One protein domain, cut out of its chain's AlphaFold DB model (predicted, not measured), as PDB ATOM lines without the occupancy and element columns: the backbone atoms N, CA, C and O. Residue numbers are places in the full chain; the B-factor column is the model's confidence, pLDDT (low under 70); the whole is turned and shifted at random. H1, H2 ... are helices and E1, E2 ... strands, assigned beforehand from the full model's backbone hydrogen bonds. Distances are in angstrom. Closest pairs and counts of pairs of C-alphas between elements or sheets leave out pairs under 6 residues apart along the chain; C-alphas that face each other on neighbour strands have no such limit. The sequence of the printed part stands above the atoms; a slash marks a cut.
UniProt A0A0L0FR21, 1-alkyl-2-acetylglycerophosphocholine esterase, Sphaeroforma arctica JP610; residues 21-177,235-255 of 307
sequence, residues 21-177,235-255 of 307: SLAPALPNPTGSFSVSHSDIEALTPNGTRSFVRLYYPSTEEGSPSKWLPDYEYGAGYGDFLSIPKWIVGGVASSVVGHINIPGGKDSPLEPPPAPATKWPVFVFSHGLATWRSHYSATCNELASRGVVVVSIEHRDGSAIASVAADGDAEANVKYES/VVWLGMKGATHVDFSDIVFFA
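This is residues 21 to 177 and 235 to 255 of the 307 residues of the protein "1-alkyl-2-acetylglycerophosphocholine esterase" of Sphaeroforma arctica JP610 (UniProt A0A0L0FR21). With little regular structure, the model has loops about a twisted four-stranded sheet with H3 over one face, and H1 and H2 pack together away from it. Of 178 printed residues, under half are in named elements, E1 E2 H1 H2 E3 H3 E4 in chain order; the mixed sheet runs E1 E2 E4 E3. The class is mixed, the whole compact, radius of gyration of the C-alphas 16.7 A, spanning 55 by 47 by 27 A.

E1, residues 35 to 43, and E2, residues 49 to 57, form an antiparallel hairpin, N 38 and O 54 2.9 A apart. Parallel E3, residues 119 to 125, and E4, residues 148 to 153, N 124 and O 150 2.8 A apart, join through H3, residues 136 to 144, over E2: a strand-helix-strand unit, its crossover right-handed. H1, residues 71 to 81, touches H2, residues 85 to 96, closest C-alphas 75 and 89, 3.8 A. Every O i to N i+4 pair is within hydrogen-bond range in H2 and H3, 4 of 7 in H1.

E1, 26.7 A long, begins at C-alpha 35 (28.786, 2.562, 52.520); E4 ends at C-alpha 153 (45.809, 10.107, 45.385).

Residues 178 to 234 are cut out, a gap of 36.2 A between C-alphas; pLDDT is under 70 at residues 235 to 255, among others.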
ATOM      1  N   SER A  21      29.804  23.655  70.031       33.28
ATOM      2  CA  SER A  21      29.385  22.243  69.996       33.28
ATOM      3  C   SER A  21      29.556  21.618  68.596       33.28
ATOM      4  O   SER A  21      28.661  20.952  68.081       33.28
ATOM      5  N   LEU A  22      30.686  21.887  67.947       43.69
ATOM      6  CA  LEU A  22      31.151  21.299  66.706       43.69
ATOM      7  C   LEU A  22      32.219  20.278  67.086       43.69
ATOM      8  O   LEU A  22      33.406  20.509  66.890       43.69
ATOM      9  N   ALA A  23      31.806  19.125  67.616       46.75
ATOM     10  CA  ALA A  23      32.598  17.940  67.318       46.75
ATOM     11  C   ALA A  23      32.535  17.818  65.785       46.75
ATOM     12  O   ALA A  23      31.425  17.652  65.268       46.75
ATOM     13  N   PRO A  24      33.636  18.010  65.035       61.66
ATOM     14  CA  PRO A  24      33.578  17.991  63.585       61.66
ATOM     15  C   PRO A  24      33.397  16.531  63.170       61.66
ATOM     16  O   PRO A  24      34.351  15.808  62.933       61.66
ATOM     17  N   ALA A  25      32.166  16.038  63.170       67.12
ATOM     18  CA  ALA A  25      31.850  14.765  62.557       67.12
ATOM     19  C   ALA A  25      31.612  15.014  61.069       67.12
ATOM     20  O   ALA A  25      30.973  15.997  60.683       67.12
ATOM     21  N   LEU A  26      32.121  14.119  60.229       74.12
ATOM     22  CA  LEU A  26      31.694  14.090  58.839       74.12
ATOM     23  C   LEU A  26      30.197  13.743  58.792       74.12
ATOM     24  O   LEU A  26      29.741  12.933  59.605       74.12
ATOM     25  N   PRO A  27      29.427  14.340  57.869       75.88
ATOM     26  CA  PRO A  27      28.019  14.010  57.730       75.88
ATOM     27  C   PRO A  27      27.866  12.539  57.337       75.88
ATOM     28  O   PRO A  27      28.614  12.027  56.499       75.88
ATOM     29  N   ASN A  28      26.879  11.869  57.928       80.25
ATOM     30  CA  ASN A  28      26.462  10.561  57.443       80.25
ATOM     31  C   ASN A  28      25.859  10.719  56.042       80.25
ATOM     32  O   ASN A  28      25.133  11.691  55.807       80.25
ATOM     33  N   PRO A  29      26.142   9.787  55.121       80.06
ATOM     34  CA  PRO A  29      25.536   9.825  53.801       80.06
ATOM     35  C   PRO A  29      24.019   9.602  53.887       80.06
ATOM     36  O   PRO A  29      23.522   8.965  54.815       80.06
ATOM     37  N   THR A  30      23.283  10.143  52.917       80.56
ATOM     38  CA  THR A  30      21.807  10.187  52.938       80.56
ATOM     39  C   THR A  30      21.132   9.239  51.946       80.56
ATOM     40  O   THR A  30      19.901   9.187  51.885       80.56
ATOM     41  N   GLY A  31      21.914   8.513  51.144       75.94
ATOM     42  CA  GLY A  31      21.403   7.536  50.191       75.94
ATOM     43  C   GLY A  31      20.883   6.249  50.840       75.94
ATOM     44  O   GLY A  31      20.898   6.074  52.055       75.94
ATOM     45  N   SER A  32      20.373   5.349  50.001       86.62
ATOM     46  CA  SER A  32      19.706   4.112  50.421       86.62
ATOM     47  C   SER A  32      20.653   2.968  50.778       86.62
ATOM     48  O   SER A  32      20.214   2.003  51.398       86.62
ATOM     49  N   PHE A  33      21.911   3.037  50.351       85.25
ATOM     50  CA  PHE A  33      22.911   2.009  50.616       85.25
ATOM     51  C   PHE A  33      23.781   2.396  51.809       85.25
ATOM     52  O   PHE A  33      24.225   3.543  51.917       85.25
ATOM     53  N   SER A  34      24.086   1.413  52.657       94.31
ATOM     54  CA  SER A  34      25.251   1.492  53.539       94.31
ATOM     55  C   SER A  34      26.512   1.657  52.691       94.31
ATOM     56  O   SER A  34      26.542   1.253  51.527       94.31
ATOM     57  N   VAL A  35      27.545   2.284  53.250       92.81
ATOM     58  CA  VAL A  35      28.786   2.562  52.520       92.81
ATOM     59  C   VAL A  35      29.985   2.039  53.275       92.81
ATOM     60  O   VAL A  35      30.005   2.049  54.503       92.81
ATOM     61  N   SER A  36      31.009   1.650  52.529       94.31
ATOM     62  CA  SER A  36      32.336   1.380  53.065       94.31
ATOM     63  C   SER A  36      33.405   1.863  52.092       94.31
ATOM     64  O   SER A  36      33.111   2.252  50.956       94.31
ATOM     65  N   HIS A  37      34.656   1.869  52.546       93.56
ATOM     66  CA  HIS A  37      35.801   2.215  51.720       93.56
ATOM     67  C   HIS A  37      36.987   1.279  51.925       93.56
ATOM     68  O   HIS A  37      37.179   0.723  53.003       93.56
ATOM     69  N   SER A  38      37.835   1.176  50.907       89.75
ATOM     70  CA  SER A  38      39.094   0.428  50.968       89.75
ATOM     71  C   SER A  38      40.198   1.167  50.232       89.75
ATOM     72  O   SER A  38      39.953   1.874  49.256       89.75
ATOM     73  N   ASP A  39      41.420   0.990  50.709       87.81
ATOM     74  CA  ASP A  39      42.628   1.577  50.142       87.81
ATOM     75  C   ASP A  39      43.353   0.528  49.288       87.81
ATOM     76  O   ASP A  39      43.574  -0.596  49.736       87.81
ATOM     77  N   ILE A  40      43.727   0.893  48.061       80.06
ATOM     78  CA  ILE A  40      44.511   0.048  47.154       80.06
ATOM     79  C   ILE A  40      45.722   0.847  46.692       80.06
ATOM     80  O   ILE A  40      45.591   1.852  45.992       80.06
ATOM     81  N   GLU A  41      46.905   0.370  47.057       78.69
ATOM     82  CA  GLU A  41      48.166   0.836  46.493       78.69
ATOM     83  C   GLU A  41      48.714  -0.242  45.556       78.69
ATOM     84  O   GLU A  41      48.799  -1.414  45.924       78.69
ATOM     85  N   ALA A  42      49.062   0.146  44.332       65.00
ATOM     86  CA  ALA A  42      49.581  -0.764  43.320       65.00
ATOM     87  C   ALA A  42      50.853  -0.209  42.679       65.00
ATOM     88  O   ALA A  42      50.989   0.998  42.463       65.00
ATOM     89  N   LEU A  43      51.773  -1.107  42.328       62.28
ATOM     90  CA  LEU A  43      52.907  -0.780  41.473       62.28
ATOM     91  C   LEU A  43      52.430  -0.649  40.028       62.28
ATOM     92  O   LEU A  43      51.798  -1.543  39.469       62.28
ATOM     93  N   THR A  44      52.757   0.479  39.420       57.12
ATOM     94  CA  THR A  44      52.584   0.714  37.988       57.12
ATOM     95  C   THR A  44      53.697   0.016  37.197       57.12
ATOM     96  O   THR A  44      54.785  -0.211  37.737       57.12
ATOM     97  N   PRO A  45      53.493  -0.256  35.893       47.25
ATOM     98  CA  PRO A  45      54.518  -0.856  35.032       47.25
ATOM     99  C   PRO A  45      55.848  -0.088  34.991       47.25
ATOM    100  O   PRO A  45      56.897  -0.682  34.766       47.25
ATOM    101  N   ASN A  46      55.818   1.222  35.250       53.09
ATOM    102  CA  ASN A  46      57.002   2.082  35.232       53.09
ATOM    103  C   ASN A  46      57.749   2.104  36.581       53.09
ATOM    104  O   ASN A  46      58.633   2.933  36.777       53.09
ATOM    105  N   GLY A  47      57.372   1.243  37.531       57.03
ATOM    106  CA  GLY A  47      57.981   1.164  38.863       57.03
ATOM    107  C   GLY A  47      57.498   2.231  39.851       57.03
ATOM    108  O   GLY A  47      57.871   2.191  41.019       57.03
ATOM    109  N   THR A  48      56.641   3.164  39.424       63.06
ATOM    110  CA  THR A  48      55.981   4.130  40.318       63.06
ATOM    111  C   THR A  48      54.794   3.495  41.041       63.06
ATOM    112  O   THR A  48      54.201   2.550  40.526       63.06
ATOM    113  N   ARG A  49      54.411   3.996  42.218       66.88
ATOM    114  CA  ARG A  49      53.220   3.522  42.942       66.88
ATOM    115  C   ARG A  49      52.019   4.425  42.653       66.88
ATOM    116  O   ARG A  49      52.164   5.643  42.597       66.88
ATOM    117  N   SER A  50      50.839   3.837  42.496       67.25
ATOM    118  CA  SER A  50      49.559   4.547  42.426       67.25
ATOM    119  C   SER A  50      48.724   4.194  43.641       67.25
ATOM    120  O   SER A  50      48.638   3.020  44.003       67.25
ATOM    121  N   PHE A  51      48.095   5.197  44.246       77.38
ATOM    122  CA  PHE A  51      47.292   5.007  45.443       77.38
ATOM    123  C   PHE A  51      45.866   5.497  45.203       77.38
ATOM    124  O   PHE A  51      45.651   6.624  44.763       77.38
ATOM    125  N   VAL A  52      44.885   4.638  45.460       81.31
ATOM    126  CA  VAL A  52      43.466   4.967  45.340       81.31
ATOM    127  C   VAL A  52      42.705   4.546  46.591       81.31
ATOM    128  O   VAL A  52      43.023   3.537  47.221       81.31
ATOM    129  N   ARG A  53      41.656   5.300  46.916       90.38
ATOM    130  CA  ARG A  53      40.611   4.899  47.858       90.38
ATOM    131  C   ARG A  53      39.321   4.630  47.102       90.38
ATOM    132  O   ARG A  53      38.792   5.518  46.438       90.38
ATOM    133  N   LEU A  54      38.797   3.423  47.239       89.06
ATOM    134  CA  LEU A  54      37.472   3.060  46.761       89.06
ATOM    135  C   LEU A  54      36.438   3.410  47.824       89.06
ATOM    136  O   LEU A  54      36.638   3.058  48.978       89.06
ATOM    137  N   TYR A  55      35.332   4.036  47.435       91.44
ATOM    138  CA  TYR A  55      34.114   4.157  48.238       91.44
ATOM    139  C   TYR A  55      32.992   3.426  47.518       91.44
ATOM    140  O   TYR A  55      32.847   3.582  46.306       91.44
ATOM    141  N   TYR A  56      32.214   2.613  48.221       88.00
ATOM    142  CA  TYR A  56      31.266   1.726  47.559       88.00
ATOM    143  C   TYR A  56      30.075   1.334  48.445       88.00
ATOM    144  O   TYR A  56      30.192   1.367  49.673       88.00
ATOM    145  N   PRO A  57      28.931   0.950  47.835       92.81
ATOM    146  CA  PRO A  57      27.807   0.345  48.547       92.81
ATOM    147  C   PRO A  57      28.249  -0.914  49.300       92.81
ATOM    148  O   PRO A  57      28.858  -1.795  48.699       92.81
ATOM    149  N   SER A  58      27.945  -1.028  50.587       90.69
ATOM    150  CA  SER A  58      28.345  -2.172  51.412       90.69
ATOM    151  C   SER A  58      27.153  -2.922  51.996       90.69
ATOM    152  O   SER A  58      26.087  -2.350  52.222       90.69
ATOM    153  N   THR A  59      27.360  -4.209  52.277       84.94
ATOM    154  CA  THR A  59      26.369  -5.060  52.959       84.94
ATOM    155  C   THR A  59      26.206  -4.681  54.433       84.94
ATOM    156  O   THR A  59      25.159  -4.905  55.037       84.94
ATOM    157  N   GLU A  60      27.265  -4.135  55.034       86.56
ATOM    158  CA  GLU A  60      27.365  -3.839  56.463       86.56
ATOM    159  C   GLU A  60      28.325  -2.674  56.746       86.56
ATOM    160  O   GLU A  60      29.106  -2.259  55.878       86.56
ATOM    161  N   GLU A  61      28.271  -2.144  57.970       83.06
ATOM    162  CA  GLU A  61      29.243  -1.158  58.448       83.06
ATOM    163  C   GLU A  61      30.627  -1.790  58.621       83.06
ATOM    164  O   GLU A  61      30.769  -2.902  59.127       83.06
ATOM    165  N   GLY A  62      31.651  -1.055  58.200       87.94
ATOM    166  CA  GLY A  62      33.035  -1.499  58.240       87.94
ATOM    167  C   GLY A  62      33.736  -1.174  59.545       87.94
ATOM    168  O   GLY A  62      33.216  -0.514  60.448       87.94
ATOM    169  N   SER A  63      34.996  -1.594  59.625       91.62
ATOM    170  CA  SER A  63      35.839  -1.264  60.771       91.62
ATOM    171  C   SER A  63      36.137   0.248  60.834       91.62
ATOM    172  O   SER A  63      36.230   0.904  59.793       91.62
ATOM    173  N   PRO A  64      36.304   0.859  62.020       93.06
ATOM    174  CA  PRO A  64      36.593   2.289  62.112       93.06
ATOM    175  C   PRO A  64      37.857   2.694  61.336       93.06
ATOM    176  O   PRO A  64      38.897   2.041  61.427       93.06
ATOM    177  N   SER A  65      37.788   3.809  60.606       92.81
ATOM    178  CA  SER A  65      38.902   4.340  59.809       92.81
ATOM    179  C   SER A  65      38.973   5.859  59.922       92.81
ATOM    180  O   SER A  65      37.943   6.534  59.863       92.81
ATOM    181  N   LYS A  66      40.184   6.401  60.091       93.75
ATOM    182  CA  LYS A  66      40.415   7.838  60.283       93.75
ATOM    183  C   LYS A  66      40.285   8.628  58.985       93.75
ATOM    184  O   LYS A  66      40.679   8.169  57.913       93.75
ATOM    185  N   TRP A  67      39.752   9.846  59.100       90.25
ATOM    186  CA  TRP A  67      39.725  10.807  57.998       90.25
ATOM    187  C   TRP A  67      41.119  11.357  57.688       90.25
ATOM    188  O   TRP A  67      41.518  11.388  56.523       90.25
ATOM    189  N   LEU A  68      41.861  11.724  58.738       90.81
ATOM    190  CA  LEU A  68      43.285  12.035  58.683       90.81
ATOM    191  C   LEU A  68      44.070  10.737  58.952       90.81
ATOM    192  O   LEU A  68      44.104  10.317  60.110       90.81
ATOM    193  N   PRO A  69      44.635  10.070  57.928       89.56
ATOM    194  CA  PRO A  69      45.201   8.730  58.098       89.56
ATOM    195  C   PRO A  69      46.472   8.750  58.947       89.56
ATOM    196  O   PRO A  69      46.594   7.968  59.886       89.56
ATOM    197  N   ASP A  70      47.353   9.710  58.660       91.69
ATOM    198  CA  ASP A  70      48.673   9.837  59.271       91.69
ATOM    199  C   ASP A  70      48.993  11.302  59.596       91.69
ATOM    200  O   ASP A  70      48.371  12.239  59.077       91.69
ATOM    201  N   TYR A  71      49.989  11.504  60.458       91.12
ATOM    202  CA  TYR A  71      50.437  12.825  60.900       91.12
ATOM    203  C   TYR A  71      50.893  13.706  59.726       91.12
ATOM    204  O   TYR A  71      50.638  14.912  59.698       91.12
ATOM    205  N   GLU A  72      51.525  13.089  58.732       92.00
ATOM    206  CA  GLU A  72      52.127  13.697  57.552       92.00
ATOM    207  C   GLU A  72      51.113  14.497  56.731       92.00
ATOM    208  O   GLU A  72      51.438  15.592  56.274       92.00
ATOM    209  N   TYR A  73      49.871  14.017  56.607       89.88
ATOM    210  CA  TYR A  73      48.814  14.724  55.872       89.88
ATOM    211  C   TYR A  73      48.430  16.046  56.546       89.88
ATOM    212  O   TYR A  73      48.104  17.020  55.870       89.88
ATOM    213  N   GLY A  74      48.499  16.110  57.880       87.19
ATOM    214  CA  GLY A  74      48.276  17.344  58.634       87.19
ATOM    215  C   GLY A  74      49.515  18.237  58.636       87.19
ATOM    216  O   GLY A  74      49.428  19.443  58.414       87.19
ATOM    217  N   ALA A  75      50.686  17.642  58.854       86.75
ATOM    218  CA  ALA A  75      51.962  18.342  58.917       86.75
ATOM    219  C   ALA A  75      52.397  18.942  57.571       86.75
ATOM    220  O   ALA A  75      53.094  19.959  57.571       86.75
ATOM    221  N   GLY A  76      51.975  18.361  56.442       82.69
ATOM    222  CA  GLY A  76      52.263  18.865  55.095       82.69
ATOM    223  C   GLY A  76      51.740  20.284  54.862       82.69
ATOM    224  O   GLY A  76      52.399  21.086  54.201       82.69
ATOM    225  N   TYR A  77      50.642  20.671  55.525       77.06
ATOM    226  CA  TYR A  77      50.172  22.061  55.511       77.06
ATOM    227  C   TYR A  77      51.163  23.051  56.131       77.06
ATOM    228  O   TYR A  77      51.070  24.247  55.866       77.06
ATOM    229  N   GLY A  78      52.125  22.590  56.934       73.75
ATOM    230  CA  GLY A  78      53.218  23.427  57.422       73.75
ATOM    231  C   GLY A  78      54.078  23.983  56.288       73.75
ATOM    232  O   GLY A  78      54.341  25.184  56.266       73.75
ATOM    233  N   ASP A  79      54.438  23.146  55.310       73.88
ATOM    234  CA  ASP A  79      55.176  23.601  54.122       73.88
ATOM    235  C   ASP A  79      54.303  24.528  53.273       73.88
ATOM    236  O   ASP A  79      54.733  25.619  52.901       73.88
ATOM    237  N   PHE A  80      53.039  24.147  53.059       67.62
ATOM    238  CA  PHE A  80      52.079  24.935  52.281       67.62
ATOM    239  C   PHE A  80      51.841  26.342  52.858       67.62
ATOM    240  O   PHE A  80      51.717  27.312  52.116       67.62
ATOM    241  N   LEU A  81      51.781  26.470  54.188       70.38
ATOM    242  CA  LEU A  81      51.489  27.728  54.886       70.38
ATOM    243  C   LEU A  81      52.741  28.469  55.375       70.38
ATOM    244  O   LEU A  81      52.609  29.544  55.961       70.38
ATOM    245  N   SER A  82      53.942  27.915  55.173       77.50
ATOM    246  CA  SER A  82      55.196  28.422  55.757       77.50
ATOM    247  C   SER A  82      55.162  28.530  57.294       77.50
ATOM    248  O   SER A  82      55.682  29.476  57.888       77.50
ATOM    249  N   ILE A  83      54.543  27.548  57.955       75.94
ATOM    250  CA  ILE A  83      54.454  27.423  59.418       75.94
ATOM    251  C   ILE A  83      55.204  26.149  59.841       75.94
ATOM    252  O   ILE A  83      55.083  25.128  59.167       75.94
ATOM    253  N   PRO A  84      55.949  26.135  60.966       82.69
ATOM    254  CA  PRO A  84      56.632  24.925  61.420       82.69
ATOM    255  C   PRO A  84      55.699  23.702  61.490       82.69
ATOM    256  O   PRO A  84      54.689  23.721  62.195       82.69
ATOM    257  N   LYS A  85      56.073  22.618  60.793       85.38
ATOM    258  CA  LYS A  85      55.278  21.381  60.651       85.38
ATOM    259  C   LYS A  85      54.769  20.825  61.967       85.38
ATOM    260  O   LYS A  85      53.620  20.413  62.050       85.38
ATOM    261  N   TRP A  86      55.618  20.847  62.994       86.44
ATOM    262  CA  TRP A  86      55.277  20.303  64.303       86.44
ATOM    263  C   TRP A  86      54.082  21.026  64.943       86.44
ATOM    264  O   TRP A  86      53.276  20.390  65.620       86.44
ATOM    265  N   ILE A  87      53.928  22.328  64.666       78.62
ATOM    266  CA  ILE A  87      52.788  23.134  65.113       78.62
ATOM    267  C   ILE A  87      51.541  22.736  64.325       78.62
ATOM    268  O   ILE A  87      50.534  22.368  64.926       78.62
ATOM    269  N   VAL A  88      51.606  22.781  62.989       79.44
ATOM    270  CA  VAL A  88      50.434  22.527  62.132       79.44
ATOM    271  C   VAL A  88      49.948  21.088  62.269       79.44
ATOM    272  O   VAL A  88      48.769  20.867  62.527       79.44
ATOM    273  N   GLY A  89      50.855  20.115  62.188       82.62
ATOM    274  CA  GLY A  89      50.538  18.705  62.376       82.62
ATOM    275  C   GLY A  89      50.018  18.415  63.781       82.62
ATOM    276  O   GLY A  89      49.025  17.714  63.922       82.62
ATOM    277  N   GLY A  90      50.615  19.004  64.827       79.44
ATOM    278  CA  GLY A  90      50.133  18.824  66.200       79.44
ATOM    279  C   GLY A  90      48.698  19.330  66.382       79.44
ATOM    280  O   GLY A  90      47.860  18.624  66.948       79.44
ATOM    281  N   VAL A  91      48.385  20.514  65.843       80.38
ATOM    282  CA  VAL A  91      47.025  21.074  65.864       80.38
ATOM    283  C   VAL A  91      46.068  20.216  65.033       80.38
ATOM    284  O   VAL A  91      45.004  19.856  65.530       80.38
ATOM    285  N   ALA A  92      46.444  19.834  63.809       79.75
ATOM    286  CA  ALA A  92      45.615  19.002  62.939       79.75
ATOM    287  C   ALA A  92      45.291  17.646  63.586       79.75
ATOM    288  O   ALA A  92      44.122  17.289  63.712       79.75
ATOM    289  N   SER A  93      46.288  16.917  64.092       86.06
ATOM    290  CA  SER A  93      46.056  15.647  64.788       86.06
ATOM    291  C   SER A  93      45.154  15.807  66.014       86.06
ATOM    292  O   SER A  93      44.312  14.947  66.262       86.06
ATOM    293  N   SER A  94      45.267  16.922  66.742       79.94
ATOM    294  CA  SER A  94      44.423  17.194  67.915       79.94
ATOM    295  C   SER A  94      42.965  17.469  67.529       79.94
ATOM    296  O   SER A  94      42.048  16.928  68.145       79.94
ATOM    297  N   VAL A  95      42.741  18.282  66.490       78.81
ATOM    298  CA  VAL A  95      41.401  18.745  66.093       78.81
ATOM    299  C   VAL A  95      40.666  17.735  65.215       78.81
ATOM    300  O   VAL A  95      39.473  17.530  65.405       78.81
ATOM    301  N   VAL A  96      41.350  17.102  64.258       81.62
ATOM    302  CA  VAL A  96      40.718  16.234  63.246       81.62
ATOM    303  C   VAL A  96      41.226  14.792  63.257       81.62
ATOM    304  O   VAL A  96      40.610  13.925  62.643       81.62
ATOM    305  N   GLY A  97      42.303  14.487  63.987       83.25
ATOM    306  CA  GLY A  97      42.876  13.133  64.039       83.25
ATOM    307  C   GLY A  97      41.984  12.098  64.730       83.25
ATOM    308  O   GLY A  97      42.179  10.896  64.566       83.25
ATOM    309  N   HIS A  98      40.968  12.534  65.479       86.50
ATOM    310  CA  HIS A  98      39.980  11.634  66.070       86.50
ATOM    311  C   HIS A  98      38.794  11.341  65.136       86.50
ATOM    312  O   HIS A  98      38.094  10.355  65.374       86.50
ATOM    313  N   ILE A  99      38.601  12.122  64.065       86.44
ATOM    314  CA  ILE A  99      37.469  12.005  63.139       86.44
ATOM    315  C   ILE A  99      37.581  10.710  62.336       86.44
ATOM    316  O   ILE A  99      38.603  10.437  61.701       86.44
ATOM    317  N   ASN A 100      36.506   9.923  62.345       92.94
ATOM    318  CA  ASN A 100      36.368   8.744  61.498       92.94
ATOM    319  C   ASN A 100      35.560   9.081  60.241       92.94
ATOM    320  O   ASN A 100      34.679   9.941  60.269       92.94
ATOM    321  N   ILE A 101      35.831   8.365  59.154       91.94
ATOM    322  CA  ILE A 101      34.986   8.383  57.960       91.94
ATOM    323  C   ILE A 101      33.743   7.520  58.232       91.94
ATOM    324  O   ILE A 101      33.907   6.358  58.618       91.94
ATOM    325  N   PRO A 102      32.519   8.055  58.046       87.25
ATOM    326  CA  PRO A 102      31.283   7.291  58.195       87.25
ATOM    327  C   PRO A 102      31.250   6.073  57.269       87.25
ATOM    328  O   PRO A 102      31.760   6.141  56.152       87.25
ATOM    329  N   GLY A 103      30.652   4.974  57.733       88.25
ATOM    330  CA  GLY A 103      30.579   3.706  56.998       88.25
ATOM    331  C   GLY A 103      31.738   2.742  57.266       88.25
ATOM    332  O   GLY A 103      31.568   1.535  57.144       88.25
ATOM    333  N   GLY A 104      32.889   3.244  57.726       90.50
ATOM    334  CA  GLY A 104      34.037   2.401  58.064       90.50
ATOM    335  C   GLY A 104      34.689   1.743  56.844       90.50
ATOM    336  O   GLY A 104      34.260   1.919  55.705       90.50
ATOM    337  N   LYS A 105      35.768   0.997  57.079       92.50
ATOM    338  CA  LYS A 105      36.591   0.400  56.029       92.50
ATOM    339  C   LYS A 105      36.434  -1.112  55.913       92.50
ATOM    340  O   LYS A 105      36.205  -1.792  56.918       92.50
ATOM    341  N   ASP A 106      36.702  -1.592  54.705       90.75
ATOM    342  CA  ASP A 106      36.911  -2.995  54.349       90.75
ATOM    343  C   ASP A 106      35.683  -3.904  54.566       90.75
ATOM    344  O   ASP A 106      35.834  -5.110  54.769       90.75
ATOM    345  N   SER A 107      34.461  -3.355  54.492       89.75
ATOM    346  CA  SER A 107      33.247  -4.182  54.405       89.75
ATOM    347  C   SER A 107      33.096  -4.816  53.023       89.75
ATOM    348  O   SER A 107      33.545  -4.231  52.030       89.75
ATOM    349  N   PRO A 108      32.387  -5.950  52.903       86.94
ATOM    350  CA  PRO A 108      32.033  -6.515  51.607       86.94
ATOM    351  C   PRO A 108      31.207  -5.552  50.738       86.94
ATOM    352  O   PRO A 108      30.314  -4.852  51.223       86.94
ATOM    353  N   LEU A 109      31.504  -5.544  49.434       84.88
ATOM    354  CA  LEU A 109      30.744  -4.822  48.408       84.88
ATOM    355  C   LEU A 109      29.339  -5.429  48.268       84.88
ATOM    356  O   LEU A 109      29.202  -6.630  48.028       84.88
ATOM    357  N   GLU A 110      28.308  -4.591  48.358       85.25
ATOM    358  CA  GLU A 110      26.918  -4.974  48.096       85.25
ATOM    359  C   GLU A 110      26.749  -5.361  46.616       85.25
ATOM    360  O   GLU A 110      27.284  -4.676  45.741       85.25
ATOM    361  N   PRO A 111      26.015  -6.429  46.271       83.19
ATOM    362  CA  PRO A 111      25.682  -6.723  44.881       83.19
ATOM    363  C   PRO A 111      24.769  -5.645  44.259       83.19
ATOM    364  O   PRO A 111      23.836  -5.184  44.915       83.19
ATOM    365  N   PRO A 112      24.952  -5.272  42.976       79.31
ATOM    366  CA  PRO A 112      24.035  -4.361  42.295       79.31
ATOM    367  C   PRO A 112      22.590  -4.891  42.296       79.31
ATOM    368  O   PRO A 112      22.379  -6.081  42.037       79.31
ATOM    369  N   PRO A 113      21.574  -4.038  42.531       80.50
ATOM    370  CA  PRO A 113      20.180  -4.461  42.479       80.50
ATOM    371  C   PRO A 113      19.772  -4.850  41.052       80.50
ATOM    372  O   PRO A 113      20.108  -4.177  40.074       80.50
ATOM    373  N   ALA A 114      18.996  -5.927  40.923       78.81
ATOM    374  CA  ALA A 114      18.494  -6.387  39.630       78.81
ATOM    375  C   ALA A 114      17.653  -5.294  38.926       78.81
ATOM    376  O   ALA A 114      16.893  -4.588  39.592       78.81
ATOM    377  N   PRO A 115      17.739  -5.156  37.586       83.50
ATOM    378  CA  PRO A 115      18.419  -6.038  36.631       83.50
ATOM    379  C   PRO A 115      19.899  -5.697  36.388       83.50
ATOM    380  O   PRO A 115      20.517  -6.288  35.500       83.50
ATOM    381  N   ALA A 116      20.471  -4.736  37.121       74.69
ATOM    382  CA  ALA A 116      21.869  -4.372  36.946       74.69
ATOM    383  C   ALA A 116      22.784  -5.540  37.342       74.69
ATOM    384  O   ALA A 116      22.538  -6.254  38.309       74.69
ATOM    385  N   THR A 117      23.860  -5.732  36.580       77.19
ATOM    386  CA  THR A 117      24.885  -6.759  36.855       77.19
ATOM    387  C   THR A 117      26.205  -6.151  37.329       77.19
ATOM    388  O   THR A 117      27.176  -6.865  37.568       77.19
ATOM    389  N   LYS A 118      26.255  -4.819  37.413       74.06
ATOM    390  CA  LYS A 118      27.454  -4.000  37.595       74.06
ATOM    391  C   LYS A 118      27.089  -2.757  38.395       74.06
ATOM    392  O   LYS A 118      25.948  -2.321  38.303       74.06
ATOM    393  N   TRP A 119      28.031  -2.179  39.131       79.19
ATOM    394  CA  TRP A 119      27.852  -0.828  39.664       79.19
ATOM    395  C   TRP A 119      28.361   0.199  38.651       79.19
ATOM    396  O   TRP A 119      29.322  -0.082  37.922       79.19
ATOM    397  N   PRO A 120      27.748   1.386  38.594       79.44
ATOM    398  CA  PRO A 120      28.364   2.507  37.924       79.44
ATOM    399  C   PRO A 120      29.611   2.962  38.676       79.44
ATOM    400  O   PRO A 120      29.655   2.893  39.908       79.44
ATOM    401  N   VAL A 121      30.617   3.426  37.935       77.50
ATOM    402  CA  VAL A 121      31.886   3.874  38.519       77.50
ATOM    403  C   VAL A 121      32.136   5.342  38.240       77.50
ATOM    404  O   VAL A 121      31.883   5.842  37.147       77.50
ATOM    405  N   PHE A 122      32.662   6.022  39.251       74.88
ATOM    406  CA  PHE A 122      32.997   7.431  39.214       74.88
ATOM    407  C   PHE A 122      34.447   7.629  39.636       74.88
ATOM    408  O   PHE A 122      34.823   7.254  40.746       74.88
ATOM    409  N   VAL A 123      35.267   8.226  38.774       76.56
ATOM    410  CA  VAL A 123      36.671   8.498  39.097       76.56
ATOM    411  C   VAL A 123      36.797   9.932  39.589       76.56
ATOM    412  O   VAL A 123      36.433  10.889  38.905       76.56
ATOM    413  N   PHE A 124      37.315  10.061  40.802       74.19
ATOM    414  CA  PHE A 124      37.444  11.311  41.518       74.19
ATOM    415  C   PHE A 124      38.915  11.721  41.601       74.19
ATOM    416  O   PHE A 124      39.761  10.963  42.081       74.19
ATOM    417  N   SER A 125      39.197  12.950  41.172       73.88
ATOM    418  CA  SER A 125      40.509  13.581  41.293       73.88
ATOM    419  C   SER A 125      40.453  14.688  42.334       73.88
ATOM    420  O   SER A 125      39.613  15.586  42.250       73.88
ATOM    421  N   HIS A 126      41.364  14.647  43.302       73.44
ATOM    422  CA  HIS A 126      41.452  15.679  44.325       73.44
ATOM    423  C   HIS A 126      42.119  16.961  43.790       73.44
ATOM    424  O   HIS A 126      42.816  16.944  42.775       73.44
ATOM    425  N   GLY A 127      41.895  18.082  44.477       61.72
ATOM    426  CA  GLY A 127      42.523  19.369  44.161       61.72
ATOM    427  C   GLY A 127      43.947  19.492  44.712       61.72
ATOM    428  O   GLY A 127      44.448  18.595  45.396       61.72
ATOM    429  N   LEU A 128      44.590  20.628  44.458       66.25
ATOM    430  CA  LEU A 128      45.917  20.930  44.995       66.25
ATOM    431  C   LEU A 128      45.930  20.877  46.532       66.25
ATOM    432  O   LEU A 128      44.975  21.316  47.171       66.25
ATOM    433  N   ALA A 129      47.023  20.383  47.119       73.12
ATOM    434  CA  ALA A 129      47.225  20.310  48.567       73.12
ATOM    435  C   ALA A 129      46.121  19.517  49.301       73.12
ATOM    436  O   ALA A 129      45.804  19.780  50.461       73.12
ATOM    437  N   THR A 130      45.549  18.506  48.640       79.31
ATOM    438  CA  THR A 130      44.587  17.565  49.243       79.31
ATOM    439  C   THR A 130      45.067  16.115  49.084       79.31
ATOM    440  O   THR A 130      46.238  15.897  48.783       79.31
ATOM    441  N   TRP A 131      44.231  15.124  49.406       87.81
ATOM    442  CA  TRP A 131      44.567  13.691  49.364       87.81
ATOM    443  C   TRP A 131      43.297  12.839  49.211       87.81
ATOM    444  O   TRP A 131      42.183  13.379  49.240       87.81
ATOM    445  N   ARG A 132      43.427  11.506  49.111       85.44
ATOM    446  CA  ARG A 132      42.304  10.600  48.770       85.44
ATOM    447  C   ARG A 132      41.102  10.641  49.713       85.44
ATOM    448  O   ARG A 132      39.989  10.343  49.280       85.44
ATOM    449  N   SER A 133      41.300  11.011  50.979       87.44
ATOM    450  CA  SER A 133      40.224  11.066  51.982       87.44
ATOM    451  C   SER A 133      39.600  12.447  52.126       87.44
ATOM    452  O   SER A 133      38.584  12.575  52.807       87.44
ATOM    453  N   HIS A 134      40.185  13.486  51.525       82.69
ATOM    454  CA  HIS A 134      39.791  14.873  51.780       82.69
ATOM    455  C   HIS A 134      38.314  15.128  51.443       82.69
ATOM    456  O   HIS A 134      37.621  15.835  52.168       82.69
ATOM    457  N   TYR A 135      37.808  14.456  50.407       78.75
ATOM    458  CA  TYR A 135      36.431  14.564  49.920       78.75
ATOM    459  C   TYR A 135      35.534  13.387  50.338       78.75
ATOM    460  O   TYR A 135      34.513  13.128  49.700       78.75
ATOM    461  N   SER A 136      35.873  12.688  51.426       84.19
ATOM    462  CA  SER A 136      35.153  11.496  51.897       84.19
ATOM    463  C   SER A 136      33.644  11.694  52.056       84.19
ATOM    464  O   SER A 136      32.894  10.783  51.733       84.19
ATOM    465  N   ALA A 137      33.177  12.870  52.489       78.88
ATOM    466  CA  ALA A 137      31.746  13.163  52.589       78.88
ATOM    467  C   ALA A 137      31.037  13.091  51.223       78.88
ATOM    468  O   ALA A 137      29.957  12.521  51.115       78.88
ATOM    469  N   THR A 138      31.669  13.620  50.170       78.50
ATOM    470  CA  THR A 138      31.116  13.588  48.807       78.50
ATOM    471  C   THR A 138      31.176  12.174  48.240       78.50
ATOM    472  O   THR A 138      30.193  11.690  47.682       78.50
ATOM    473  N   CYS A 139      32.307  11.486  48.416       82.69
ATOM    474  CA  CYS A 139      32.472  10.122  47.924       82.69
ATOM    475  C   CYS A 139      31.518   9.137  48.621       82.69
ATOM    476  O   CYS A 139      30.918   8.304  47.948       82.69
ATOM    477  N   ASN A 140      31.310   9.276  49.936       82.06
ATOM    478  CA  ASN A 140      30.317   8.504  50.686       82.06
ATOM    479  C   ASN A 140      28.890   8.799  50.219       82.06
ATOM    480  O   ASN A 140      28.088   7.882  50.087       82.06
ATOM    481  N   GLU A 141      28.557  10.062  49.955       81.75
ATOM    482  CA  GLU A 141      27.222  10.426  49.477       81.75
ATOM    483  C   GLU A 141      26.923   9.784  48.114       81.75
ATOM    484  O   GLU A 141      25.858   9.195  47.934       81.75
ATOM    485  N   LEU A 142      27.880   9.812  47.181       77.06
ATOM    486  CA  LEU A 142      27.767   9.106  45.901       77.06
ATOM    487  C   LEU A 142      27.657   7.588  46.100       77.06
ATOM    488  O   LEU A 142      26.776   6.957  45.514       77.06
ATOM    489  N   ALA A 143      28.489   7.011  46.972       83.12
ATOM    490  CA  ALA A 143      28.454   5.584  47.272       83.12
ATOM    491  C   ALA A 143      27.107   5.131  47.832       83.12
ATOM    492  O   ALA A 143      26.537   4.151  47.357       83.12
ATOM    493  N   SER A 144      26.519   5.909  48.739       86.44
ATOM    494  CA  SER A 144      25.216   5.593  49.335       86.44
ATOM    495  C   SER A 144      24.060   5.613  48.336       86.44
ATOM    496  O   SER A 144      22.972   5.121  48.626       86.44
ATOM    497  N   ARG A 145      24.275   6.178  47.144       84.81
ATOM    498  CA  ARG A 145      23.301   6.244  46.049       84.81
ATOM    499  C   ARG A 145      23.531   5.168  44.985       84.81
ATOM    500  O   ARG A 145      22.844   5.180  43.969       84.81
ATOM    501  N   GLY A 146      24.448   4.230  45.231       79.19
ATOM    502  CA  GLY A 146      24.696   3.096  44.345       79.19
ATOM    503  C   GLY A 146      25.781   3.359  43.303       79.19
ATOM    504  O   GLY A 146      25.620   2.966  42.153       79.19
ATOM    505  N   VAL A 147      26.863   4.047  43.680       80.62
ATOM    506  CA  VAL A 147      28.011   4.333  42.801       80.62
ATOM    507  C   VAL A 147      29.301   3.852  43.455       80.62
ATOM    508  O   VAL A 147      29.530   4.101  44.629       80.62
ATOM    509  N   VAL A 148      30.187   3.200  42.712       81.56
ATOM    510  CA  VAL A 148      31.549   2.940  43.198       81.56
ATOM    511  C   VAL A 148      32.425   4.136  42.828       81.56
ATOM    512  O   VAL A 148      32.600   4.449  41.654       81.56
ATOM    513  N   VAL A 149      32.975   4.825  43.822       81.19
ATOM    514  CA  VAL A 149      33.841   5.994  43.629       81.19
ATOM    515  C   VAL A 149      35.301   5.592  43.793       81.19
ATOM    516  O   VAL A 149      35.682   5.055  44.828       81.19
ATOM    517  N   VAL A 150      36.133   5.899  42.804       81.69
ATOM    518  CA  VAL A 150      37.588   5.712  42.833       81.69
ATOM    519  C   VAL A 150      38.243   7.067  43.089       81.69
ATOM    520  O   VAL A 150      38.388   7.865  42.169       81.69
ATOM    521  N   SER A 151      38.618   7.348  44.336       84.06
ATOM    522  CA  SER A 151      39.330   8.570  44.729       84.06
ATOM    523  C   SER A 151      40.834   8.374  44.585       84.06
ATOM    524  O   SER A 151      41.441   7.616  45.343       84.06
ATOM    525  N   ILE A 152      41.431   9.026  43.592       78.75
ATOM    526  CA  ILE A 152      42.859   8.900  43.287       78.75
ATOM    527  C   ILE A 152      43.663   9.817  44.208       78.75
ATOM    528  O   ILE A 152      43.317  10.985  44.362       78.75
ATOM    529  N   GLU A 153      44.747   9.300  44.785       80.50
ATOM    530  CA  GLU A 153      45.809  10.107  45.385       80.50
ATOM    531  C   GLU A 153      46.945  10.294  44.387       80.50
ATOM    532  O   GLU A 153      47.620   9.338  43.989       80.50
ATOM    533  N   HIS A 154      47.158  11.539  43.983       75.50
ATOM    534  CA  HIS A 154      48.208  11.864  43.034       75.50
ATOM    535  C   HIS A 154      49.584  11.824  43.705       75.50
ATOM    536  O   HIS A 154      49.777  12.331  44.809       75.50
ATOM    537  N   ARG A 155      50.563  11.233  43.011       73.62
ATOM    538  CA  ARG A 155      51.979  11.168  43.426       73.62
ATOM    539  C   ARG A 155      52.891  12.042  42.564       73.62
ATOM    540  O   ARG A 155      54.085  11.796  42.448       73.62
ATOM    541  N   ASP A 156      52.311  13.076  41.973       66.12
ATOM    542  CA  ASP A 156      52.956  14.065  41.107       66.12
ATOM    543  C   ASP A 156      53.442  15.319  41.863       66.12
ATOM    544  O   ASP A 156      53.929  16.258  41.241       66.12
ATOM    545  N   GLY A 157      53.300  15.338  43.193       69.50
ATOM    546  CA  GLY A 157      53.615  16.485  44.053       69.50
ATOM    547  C   GLY A 157      52.420  17.399  44.352       69.50
ATOM    548  O   GLY A 157      52.545  18.302  45.178       69.50
ATOM    549  N   SER A 158      51.250  17.164  43.743       66.94
ATOM    550  CA  SER A 158      50.039  17.963  43.995       66.94
ATOM    551  C   SER A 158      49.336  17.618  45.313       66.94
ATOM    552  O   SER A 158      48.649  18.470  45.883       66.94
ATOM    553  N   ALA A 159      49.496  16.390  45.815       75.44
ATOM    554  CA  ALA A 159      48.951  15.977  47.104       75.44
ATOM    555  C   ALA A 159      49.703  16.636  48.269       75.44
ATOM    556  O   ALA A 159      50.916  16.825  48.207       75.44
ATOM    557  N   ILE A 160      49.004  16.953  49.369       80.75
ATOM    558  CA  ILE A 160      49.655  17.568  50.546       80.75
ATOM    559  C   ILE A 160      50.712  16.640  51.171       80.75
ATOM    560  O   ILE A 160      51.740  17.073  51.695       80.75
ATOM    561  N   ALA A 161      50.422  15.345  51.099       87.44
ATOM    562  CA  ALA A 161      51.277  14.218  51.402       87.44
ATOM    563  C   ALA A 161      50.673  12.985  50.710       87.44
ATOM    564  O   ALA A 161      49.459  12.925  50.505       87.44
ATOM    565  N   SER A 162      51.504  12.000  50.397       85.31
ATOM    566  CA  SER A 162      51.088  10.640  50.068       85.31
ATOM    567  C   SER A 162      52.026   9.679  50.781       85.31
ATOM    568  O   SER A 162      53.239   9.719  50.571       85.31
ATOM    569  N   VAL A 163      51.461   8.864  51.667       84.94
ATOM    570  CA  VAL A 163      52.197   7.903  52.498       84.94
ATOM    571  C   VAL A 163      51.933   6.497  51.973       84.94
ATOM    572  O   VAL A 163      50.778   6.142  51.737       84.94
ATOM    573  N   ALA A 164      52.988   5.715  51.771       80.25
ATOM    574  CA  ALA A 164      52.908   4.335  51.317       80.25
ATOM    575  C   ALA A 164      52.198   3.438  52.343       80.25
ATOM    576  O   ALA A 164      52.442   3.528  53.547       80.25
ATOM    577  N   ALA A 165      51.329   2.549  51.866       75.62
ATOM    578  CA  ALA A 165      50.502   1.678  52.695       75.62
ATOM    579  C   ALA A 165      51.318   0.601  53.433       75.62
ATOM    580  O   ALA A 165      50.902   0.133  54.491       75.62
ATOM    581  N   ASP A 166      52.478   0.220  52.894       76.50
ATOM    582  CA  ASP A 166      53.438  -0.709  53.507       76.50
ATOM    583  C   ASP A 166      54.450  -0.019  54.442       76.50
ATOM    584  O   ASP A 166      55.292  -0.690  55.040       76.50
ATOM    585  N   GLY A 167      54.371   1.308  54.591       72.19
ATOM    586  CA  GLY A 167      55.302   2.092  55.399       72.19
ATOM    587  C   GLY A 167      56.666   2.334  54.743       72.19
ATOM    588  O   GLY A 167      57.583   2.797  55.424       72.19
ATOM    589  N   ASP A 168      56.817   2.047  53.446       74.38
ATOM    590  CA  ASP A 168      58.022   2.380  52.686       74.38
ATOM    591  C   ASP A 168      58.199   3.902  52.581       74.38
ATOM    592  O   ASP A 168      57.563   4.588  51.776       74.38
ATOM    593  N   ALA A 169      59.096   4.440  53.409       73.38
ATOM    594  CA  ALA A 169      59.356   5.869  53.478       73.38
ATOM    595  C   ALA A 169      59.936   6.446  52.176       73.38
ATOM    596  O   ALA A 169      59.775   7.645  51.940       73.38
ATOM    597  N   GLU A 170      60.591   5.632  51.340       68.94
ATOM    598  CA  GLU A 170      61.143   6.073  50.052       68.94
ATOM    599  C   GLU A 170      60.046   6.276  49.003       68.94
ATOM    600  O   GLU A 170      60.187   7.103  48.103       68.94
ATOM    601  N   ALA A 171      58.920   5.578  49.152       61.31
ATOM    602  CA  ALA A 171      57.760   5.719  48.285       61.31
ATOM    603  C   ALA A 171      56.838   6.893  48.671       61.31
ATOM    604  O   ALA A 171      55.884   7.187  47.939       61.31
ATOM    605  N   ASN A 172      57.107   7.567  49.794       73.12
ATOM    606  CA  ASN A 172      56.321   8.709  50.248       73.12
ATOM    607  C   ASN A 172      56.567   9.934  49.363       73.12
ATOM    608  O   ASN A 172      57.703  10.361  49.161       73.12
ATOM    609  N   VAL A 173      55.485  10.565  48.913       72.31
ATOM    610  CA  VAL A 173      55.539  11.815  48.150       72.31
ATOM    611  C   VAL A 173      55.074  12.961  49.035       72.31
ATOM    612  O   VAL A 173      54.115  12.837  49.798       72.31
ATOM    613  N   LYS A 174      55.780  14.087  48.965       72.00
ATOM    614  CA  LYS A 174      55.433  15.310  49.692       72.00
ATOM    615  C   LYS A 174      54.896  16.341  48.717       72.00
ATOM    616  O   LYS A 174      55.237  16.304  47.538       72.00
ATOM    617  N   TYR A 175      54.101  17.260  49.250       61.72
ATOM    618  CA  TYR A 175      53.704  18.450  48.522       61.72
ATOM    619  C   TYR A 175      54.928  19.193  47.995       61.72
ATOM    620  O   TYR A 175      55.839  19.518  48.762       61.72
ATOM    621  N   GLU A 176      54.917  19.477  46.702       61.06
ATOM    622  CA  GLU A 176      55.854  20.406  46.087       61.06
ATOM    623  C   GLU A 176      55.220  21.791  46.075       61.06
ATOM    624  O   GLU A 176      54.016  21.939  45.854       61.06
ATOM    625  N   SER A 177      56.014  22.820  46.368       58.47
ATOM    626  CA  SER A 177      55.489  24.181  46.466       58.47
ATOM    627  C   SER A 177      54.811  24.609  45.161       58.47
ATOM    628  O   SER A 177      55.124  24.111  44.080       58.47
ATOM    629  N   VAL A 235      26.106   7.367  32.450       29.88
ATOM    630  CA  VAL A 235      26.683   6.509  33.475       29.88
ATOM    631  C   VAL A 235      27.282   5.258  32.837       29.88
ATOM    632  O   VAL A 235      26.617   4.577  32.055       29.88
ATOM    633  N   VAL A 236      28.517   4.929  33.207       28.41
ATOM    634  CA  VAL A 236      29.229   3.762  32.687       28.41
ATOM    635  C   VAL A 236      29.239   2.642  33.716       28.41
ATOM    636  O   VAL A 236      29.573   2.847  34.880       28.41
ATOM    637  N   TRP A 237      28.942   1.432  33.243       24.38
ATOM    638  CA  TRP A 237      28.899   0.193  34.008       24.38
ATOM    639  C   TRP A 237      30.232  -0.581  33.968       24.38
ATOM    640  O   TRP A 237      30.557  -1.192  32.947       24.38
ATOM    641  N   LEU A 238      30.954  -0.687  35.093       26.72
ATOM    642  CA  LEU A 238      32.148  -1.547  35.184       26.72
ATOM    643  C   LEU A 238      31.823  -2.956  35.685       26.72
ATOM    644  O   LEU A 238      31.129  -3.166  36.676       26.72
ATOM    645  N   GLY A 239      32.315  -3.959  34.952       21.81
ATOM    646  CA  GLY A 239      32.082  -5.373  35.242       21.81
ATOM    647  C   GLY A 239      33.190  -5.986  36.049       21.81
ATOM    648  O   GLY A 239      34.246  -6.251  35.494       21.81
ATOM    649  N   MET A 240      32.932  -6.279  37.318       22.92
ATOM    650  CA  MET A 240      33.911  -6.946  38.168       22.92
ATOM    651  C   MET A 240      33.717  -8.464  38.092       22.92
ATOM    652  O   MET A 240      32.840  -9.030  38.741       22.92
ATOM    653  N   LYS A 241      34.549  -9.146  37.298       20.80
ATOM    654  CA  LYS A 241      34.786 -10.589  37.438       20.80
ATOM    655  C   LYS A 241      36.294 -10.824  37.470       20.80
ATOM    656  O   LYS A 241      36.934 -10.711  36.437       20.80
ATOM    657  N   GLY A 242      36.836 -11.134  38.652       24.53
ATOM    658  CA  GLY A 242      38.240 -11.526  38.845       24.53
ATOM    659  C   GLY A 242      39.241 -10.430  38.465       24.53
ATOM    660  O   GLY A 242      39.723 -10.382  37.340       24.53
ATOM    661  N   ALA A 243      39.553  -9.537  39.404       29.61
ATOM    662  CA  ALA A 243      40.420  -8.386  39.166       29.61
ATOM    663  C   ALA A 243      41.864  -8.788  38.800       29.61
ATOM    664  O   ALA A 243      42.633  -9.188  39.666       29.61
ATOM    665  N   THR A 244      42.226  -8.627  37.522       22.62
ATOM    666  CA  THR A 244      43.615  -8.426  37.038       22.62
ATOM    667  C   THR A 244      43.712  -7.440  35.856       22.62
ATOM    668  O   THR A 244      44.807  -7.156  35.373       22.62
ATOM    669  N   HIS A 245      42.595  -6.852  35.413       25.36
ATOM    670  CA  HIS A 245      42.568  -5.766  34.428       25.36
ATOM    671  C   HIS A 245      41.331  -4.884  34.650       25.36
ATOM    672  O   HIS A 245      40.223  -5.406  34.771       25.36
ATOM    673  N   VAL A 246      41.523  -3.564  34.723       31.47
ATOM    674  CA  VAL A 246      40.444  -2.564  34.744       31.47
ATOM    675  C   VAL A 246      40.436  -1.895  33.372       31.47
ATOM    676  O   VAL A 246      41.405  -1.240  33.002       31.47
ATOM    677  N   ASP A 247      39.377  -2.127  32.601       29.50
ATOM    678  CA  ASP A 247      39.151  -1.488  31.303       29.50
ATOM    679  C   ASP A 247      38.578  -0.080  31.534       29.50
ATOM    680  O   ASP A 247      37.582   0.083  32.238       29.50
ATOM    681  N   PHE A 248      39.252   0.934  30.995       33.22
ATOM    682  CA  PHE A 248      39.022   2.362  31.244       33.22
ATOM    683  C   PHE A 248      38.274   3.064  30.098       33.22
ATOM    684  O   PHE A 248      38.239   4.291  30.045       33.22
ATOM    685  N   SER A 249      37.692   2.299  29.172       28.98
ATOM    686  CA  SER A 249      37.077   2.802  27.933       28.98
ATOM    687  C   SER A 249      35.887   3.748  28.124       28.98
ATOM    688  O   SER A 249      35.516   4.443  27.185       28.98
ATOM    689  N   ASP A 250      35.339   3.850  29.334       28.89
ATOM    690  CA  ASP A 250      34.090   4.549  29.587       28.89
ATOM    691  C   ASP A 250      34.130   5.253  30.987       28.89
ATOM    692  O   ASP A 250      33.498   4.843  31.953       28.89
ATOM    693  N   ILE A 251      34.916   6.318  31.179       33.62
ATOM    694  CA  ILE A 251      35.036   7.010  32.491       33.62
ATOM    695  C   ILE A 251      34.443   8.417  32.440       33.62
ATOM    696  O   ILE A 251      34.757   9.200  31.547       33.62
ATOM    697  N   VAL A 252      33.669   8.780  33.469       33.78
ATOM    698  CA  VAL A 252      33.338  10.180  33.769       33.78
ATOM    699  C   VAL A 252      34.301  10.697  34.838       33.78
ATOM    700  O   VAL A 252      34.345  10.170  35.950       33.78
ATOM    701  N   PHE A 253      35.072  11.730  34.491       30.34
ATOM    702  CA  PHE A 253      35.947  12.444  35.418       30.34
ATOM    703  C   PHE A 253      35.196  13.602  36.071       30.34
ATOM    704  O   PHE A 253      34.506  14.367  35.396       30.34
ATOM    705  N   PHE A 254      35.372  13.766  37.380       32.97
ATOM    706  CA  PHE A 254      34.865  14.924  38.106       32.97
ATOM    707  C   PHE A 254      35.910  15.440  39.092       32.97
ATOM    708  O   PHE A 254      36.504  14.672  39.853       32.97
ATOM    709  N   ALA A 255      36.086  16.758  39.099       33.66
ATOM    710  CA  ALA A 255      36.898  17.488  40.060       33.66
ATOM    711  C   ALA A 255      35.987  18.495  40.785       33.66
ATOM    712  O   ALA A 255      35.432  19.386  40.133       33.66
TER     713      ALA A 255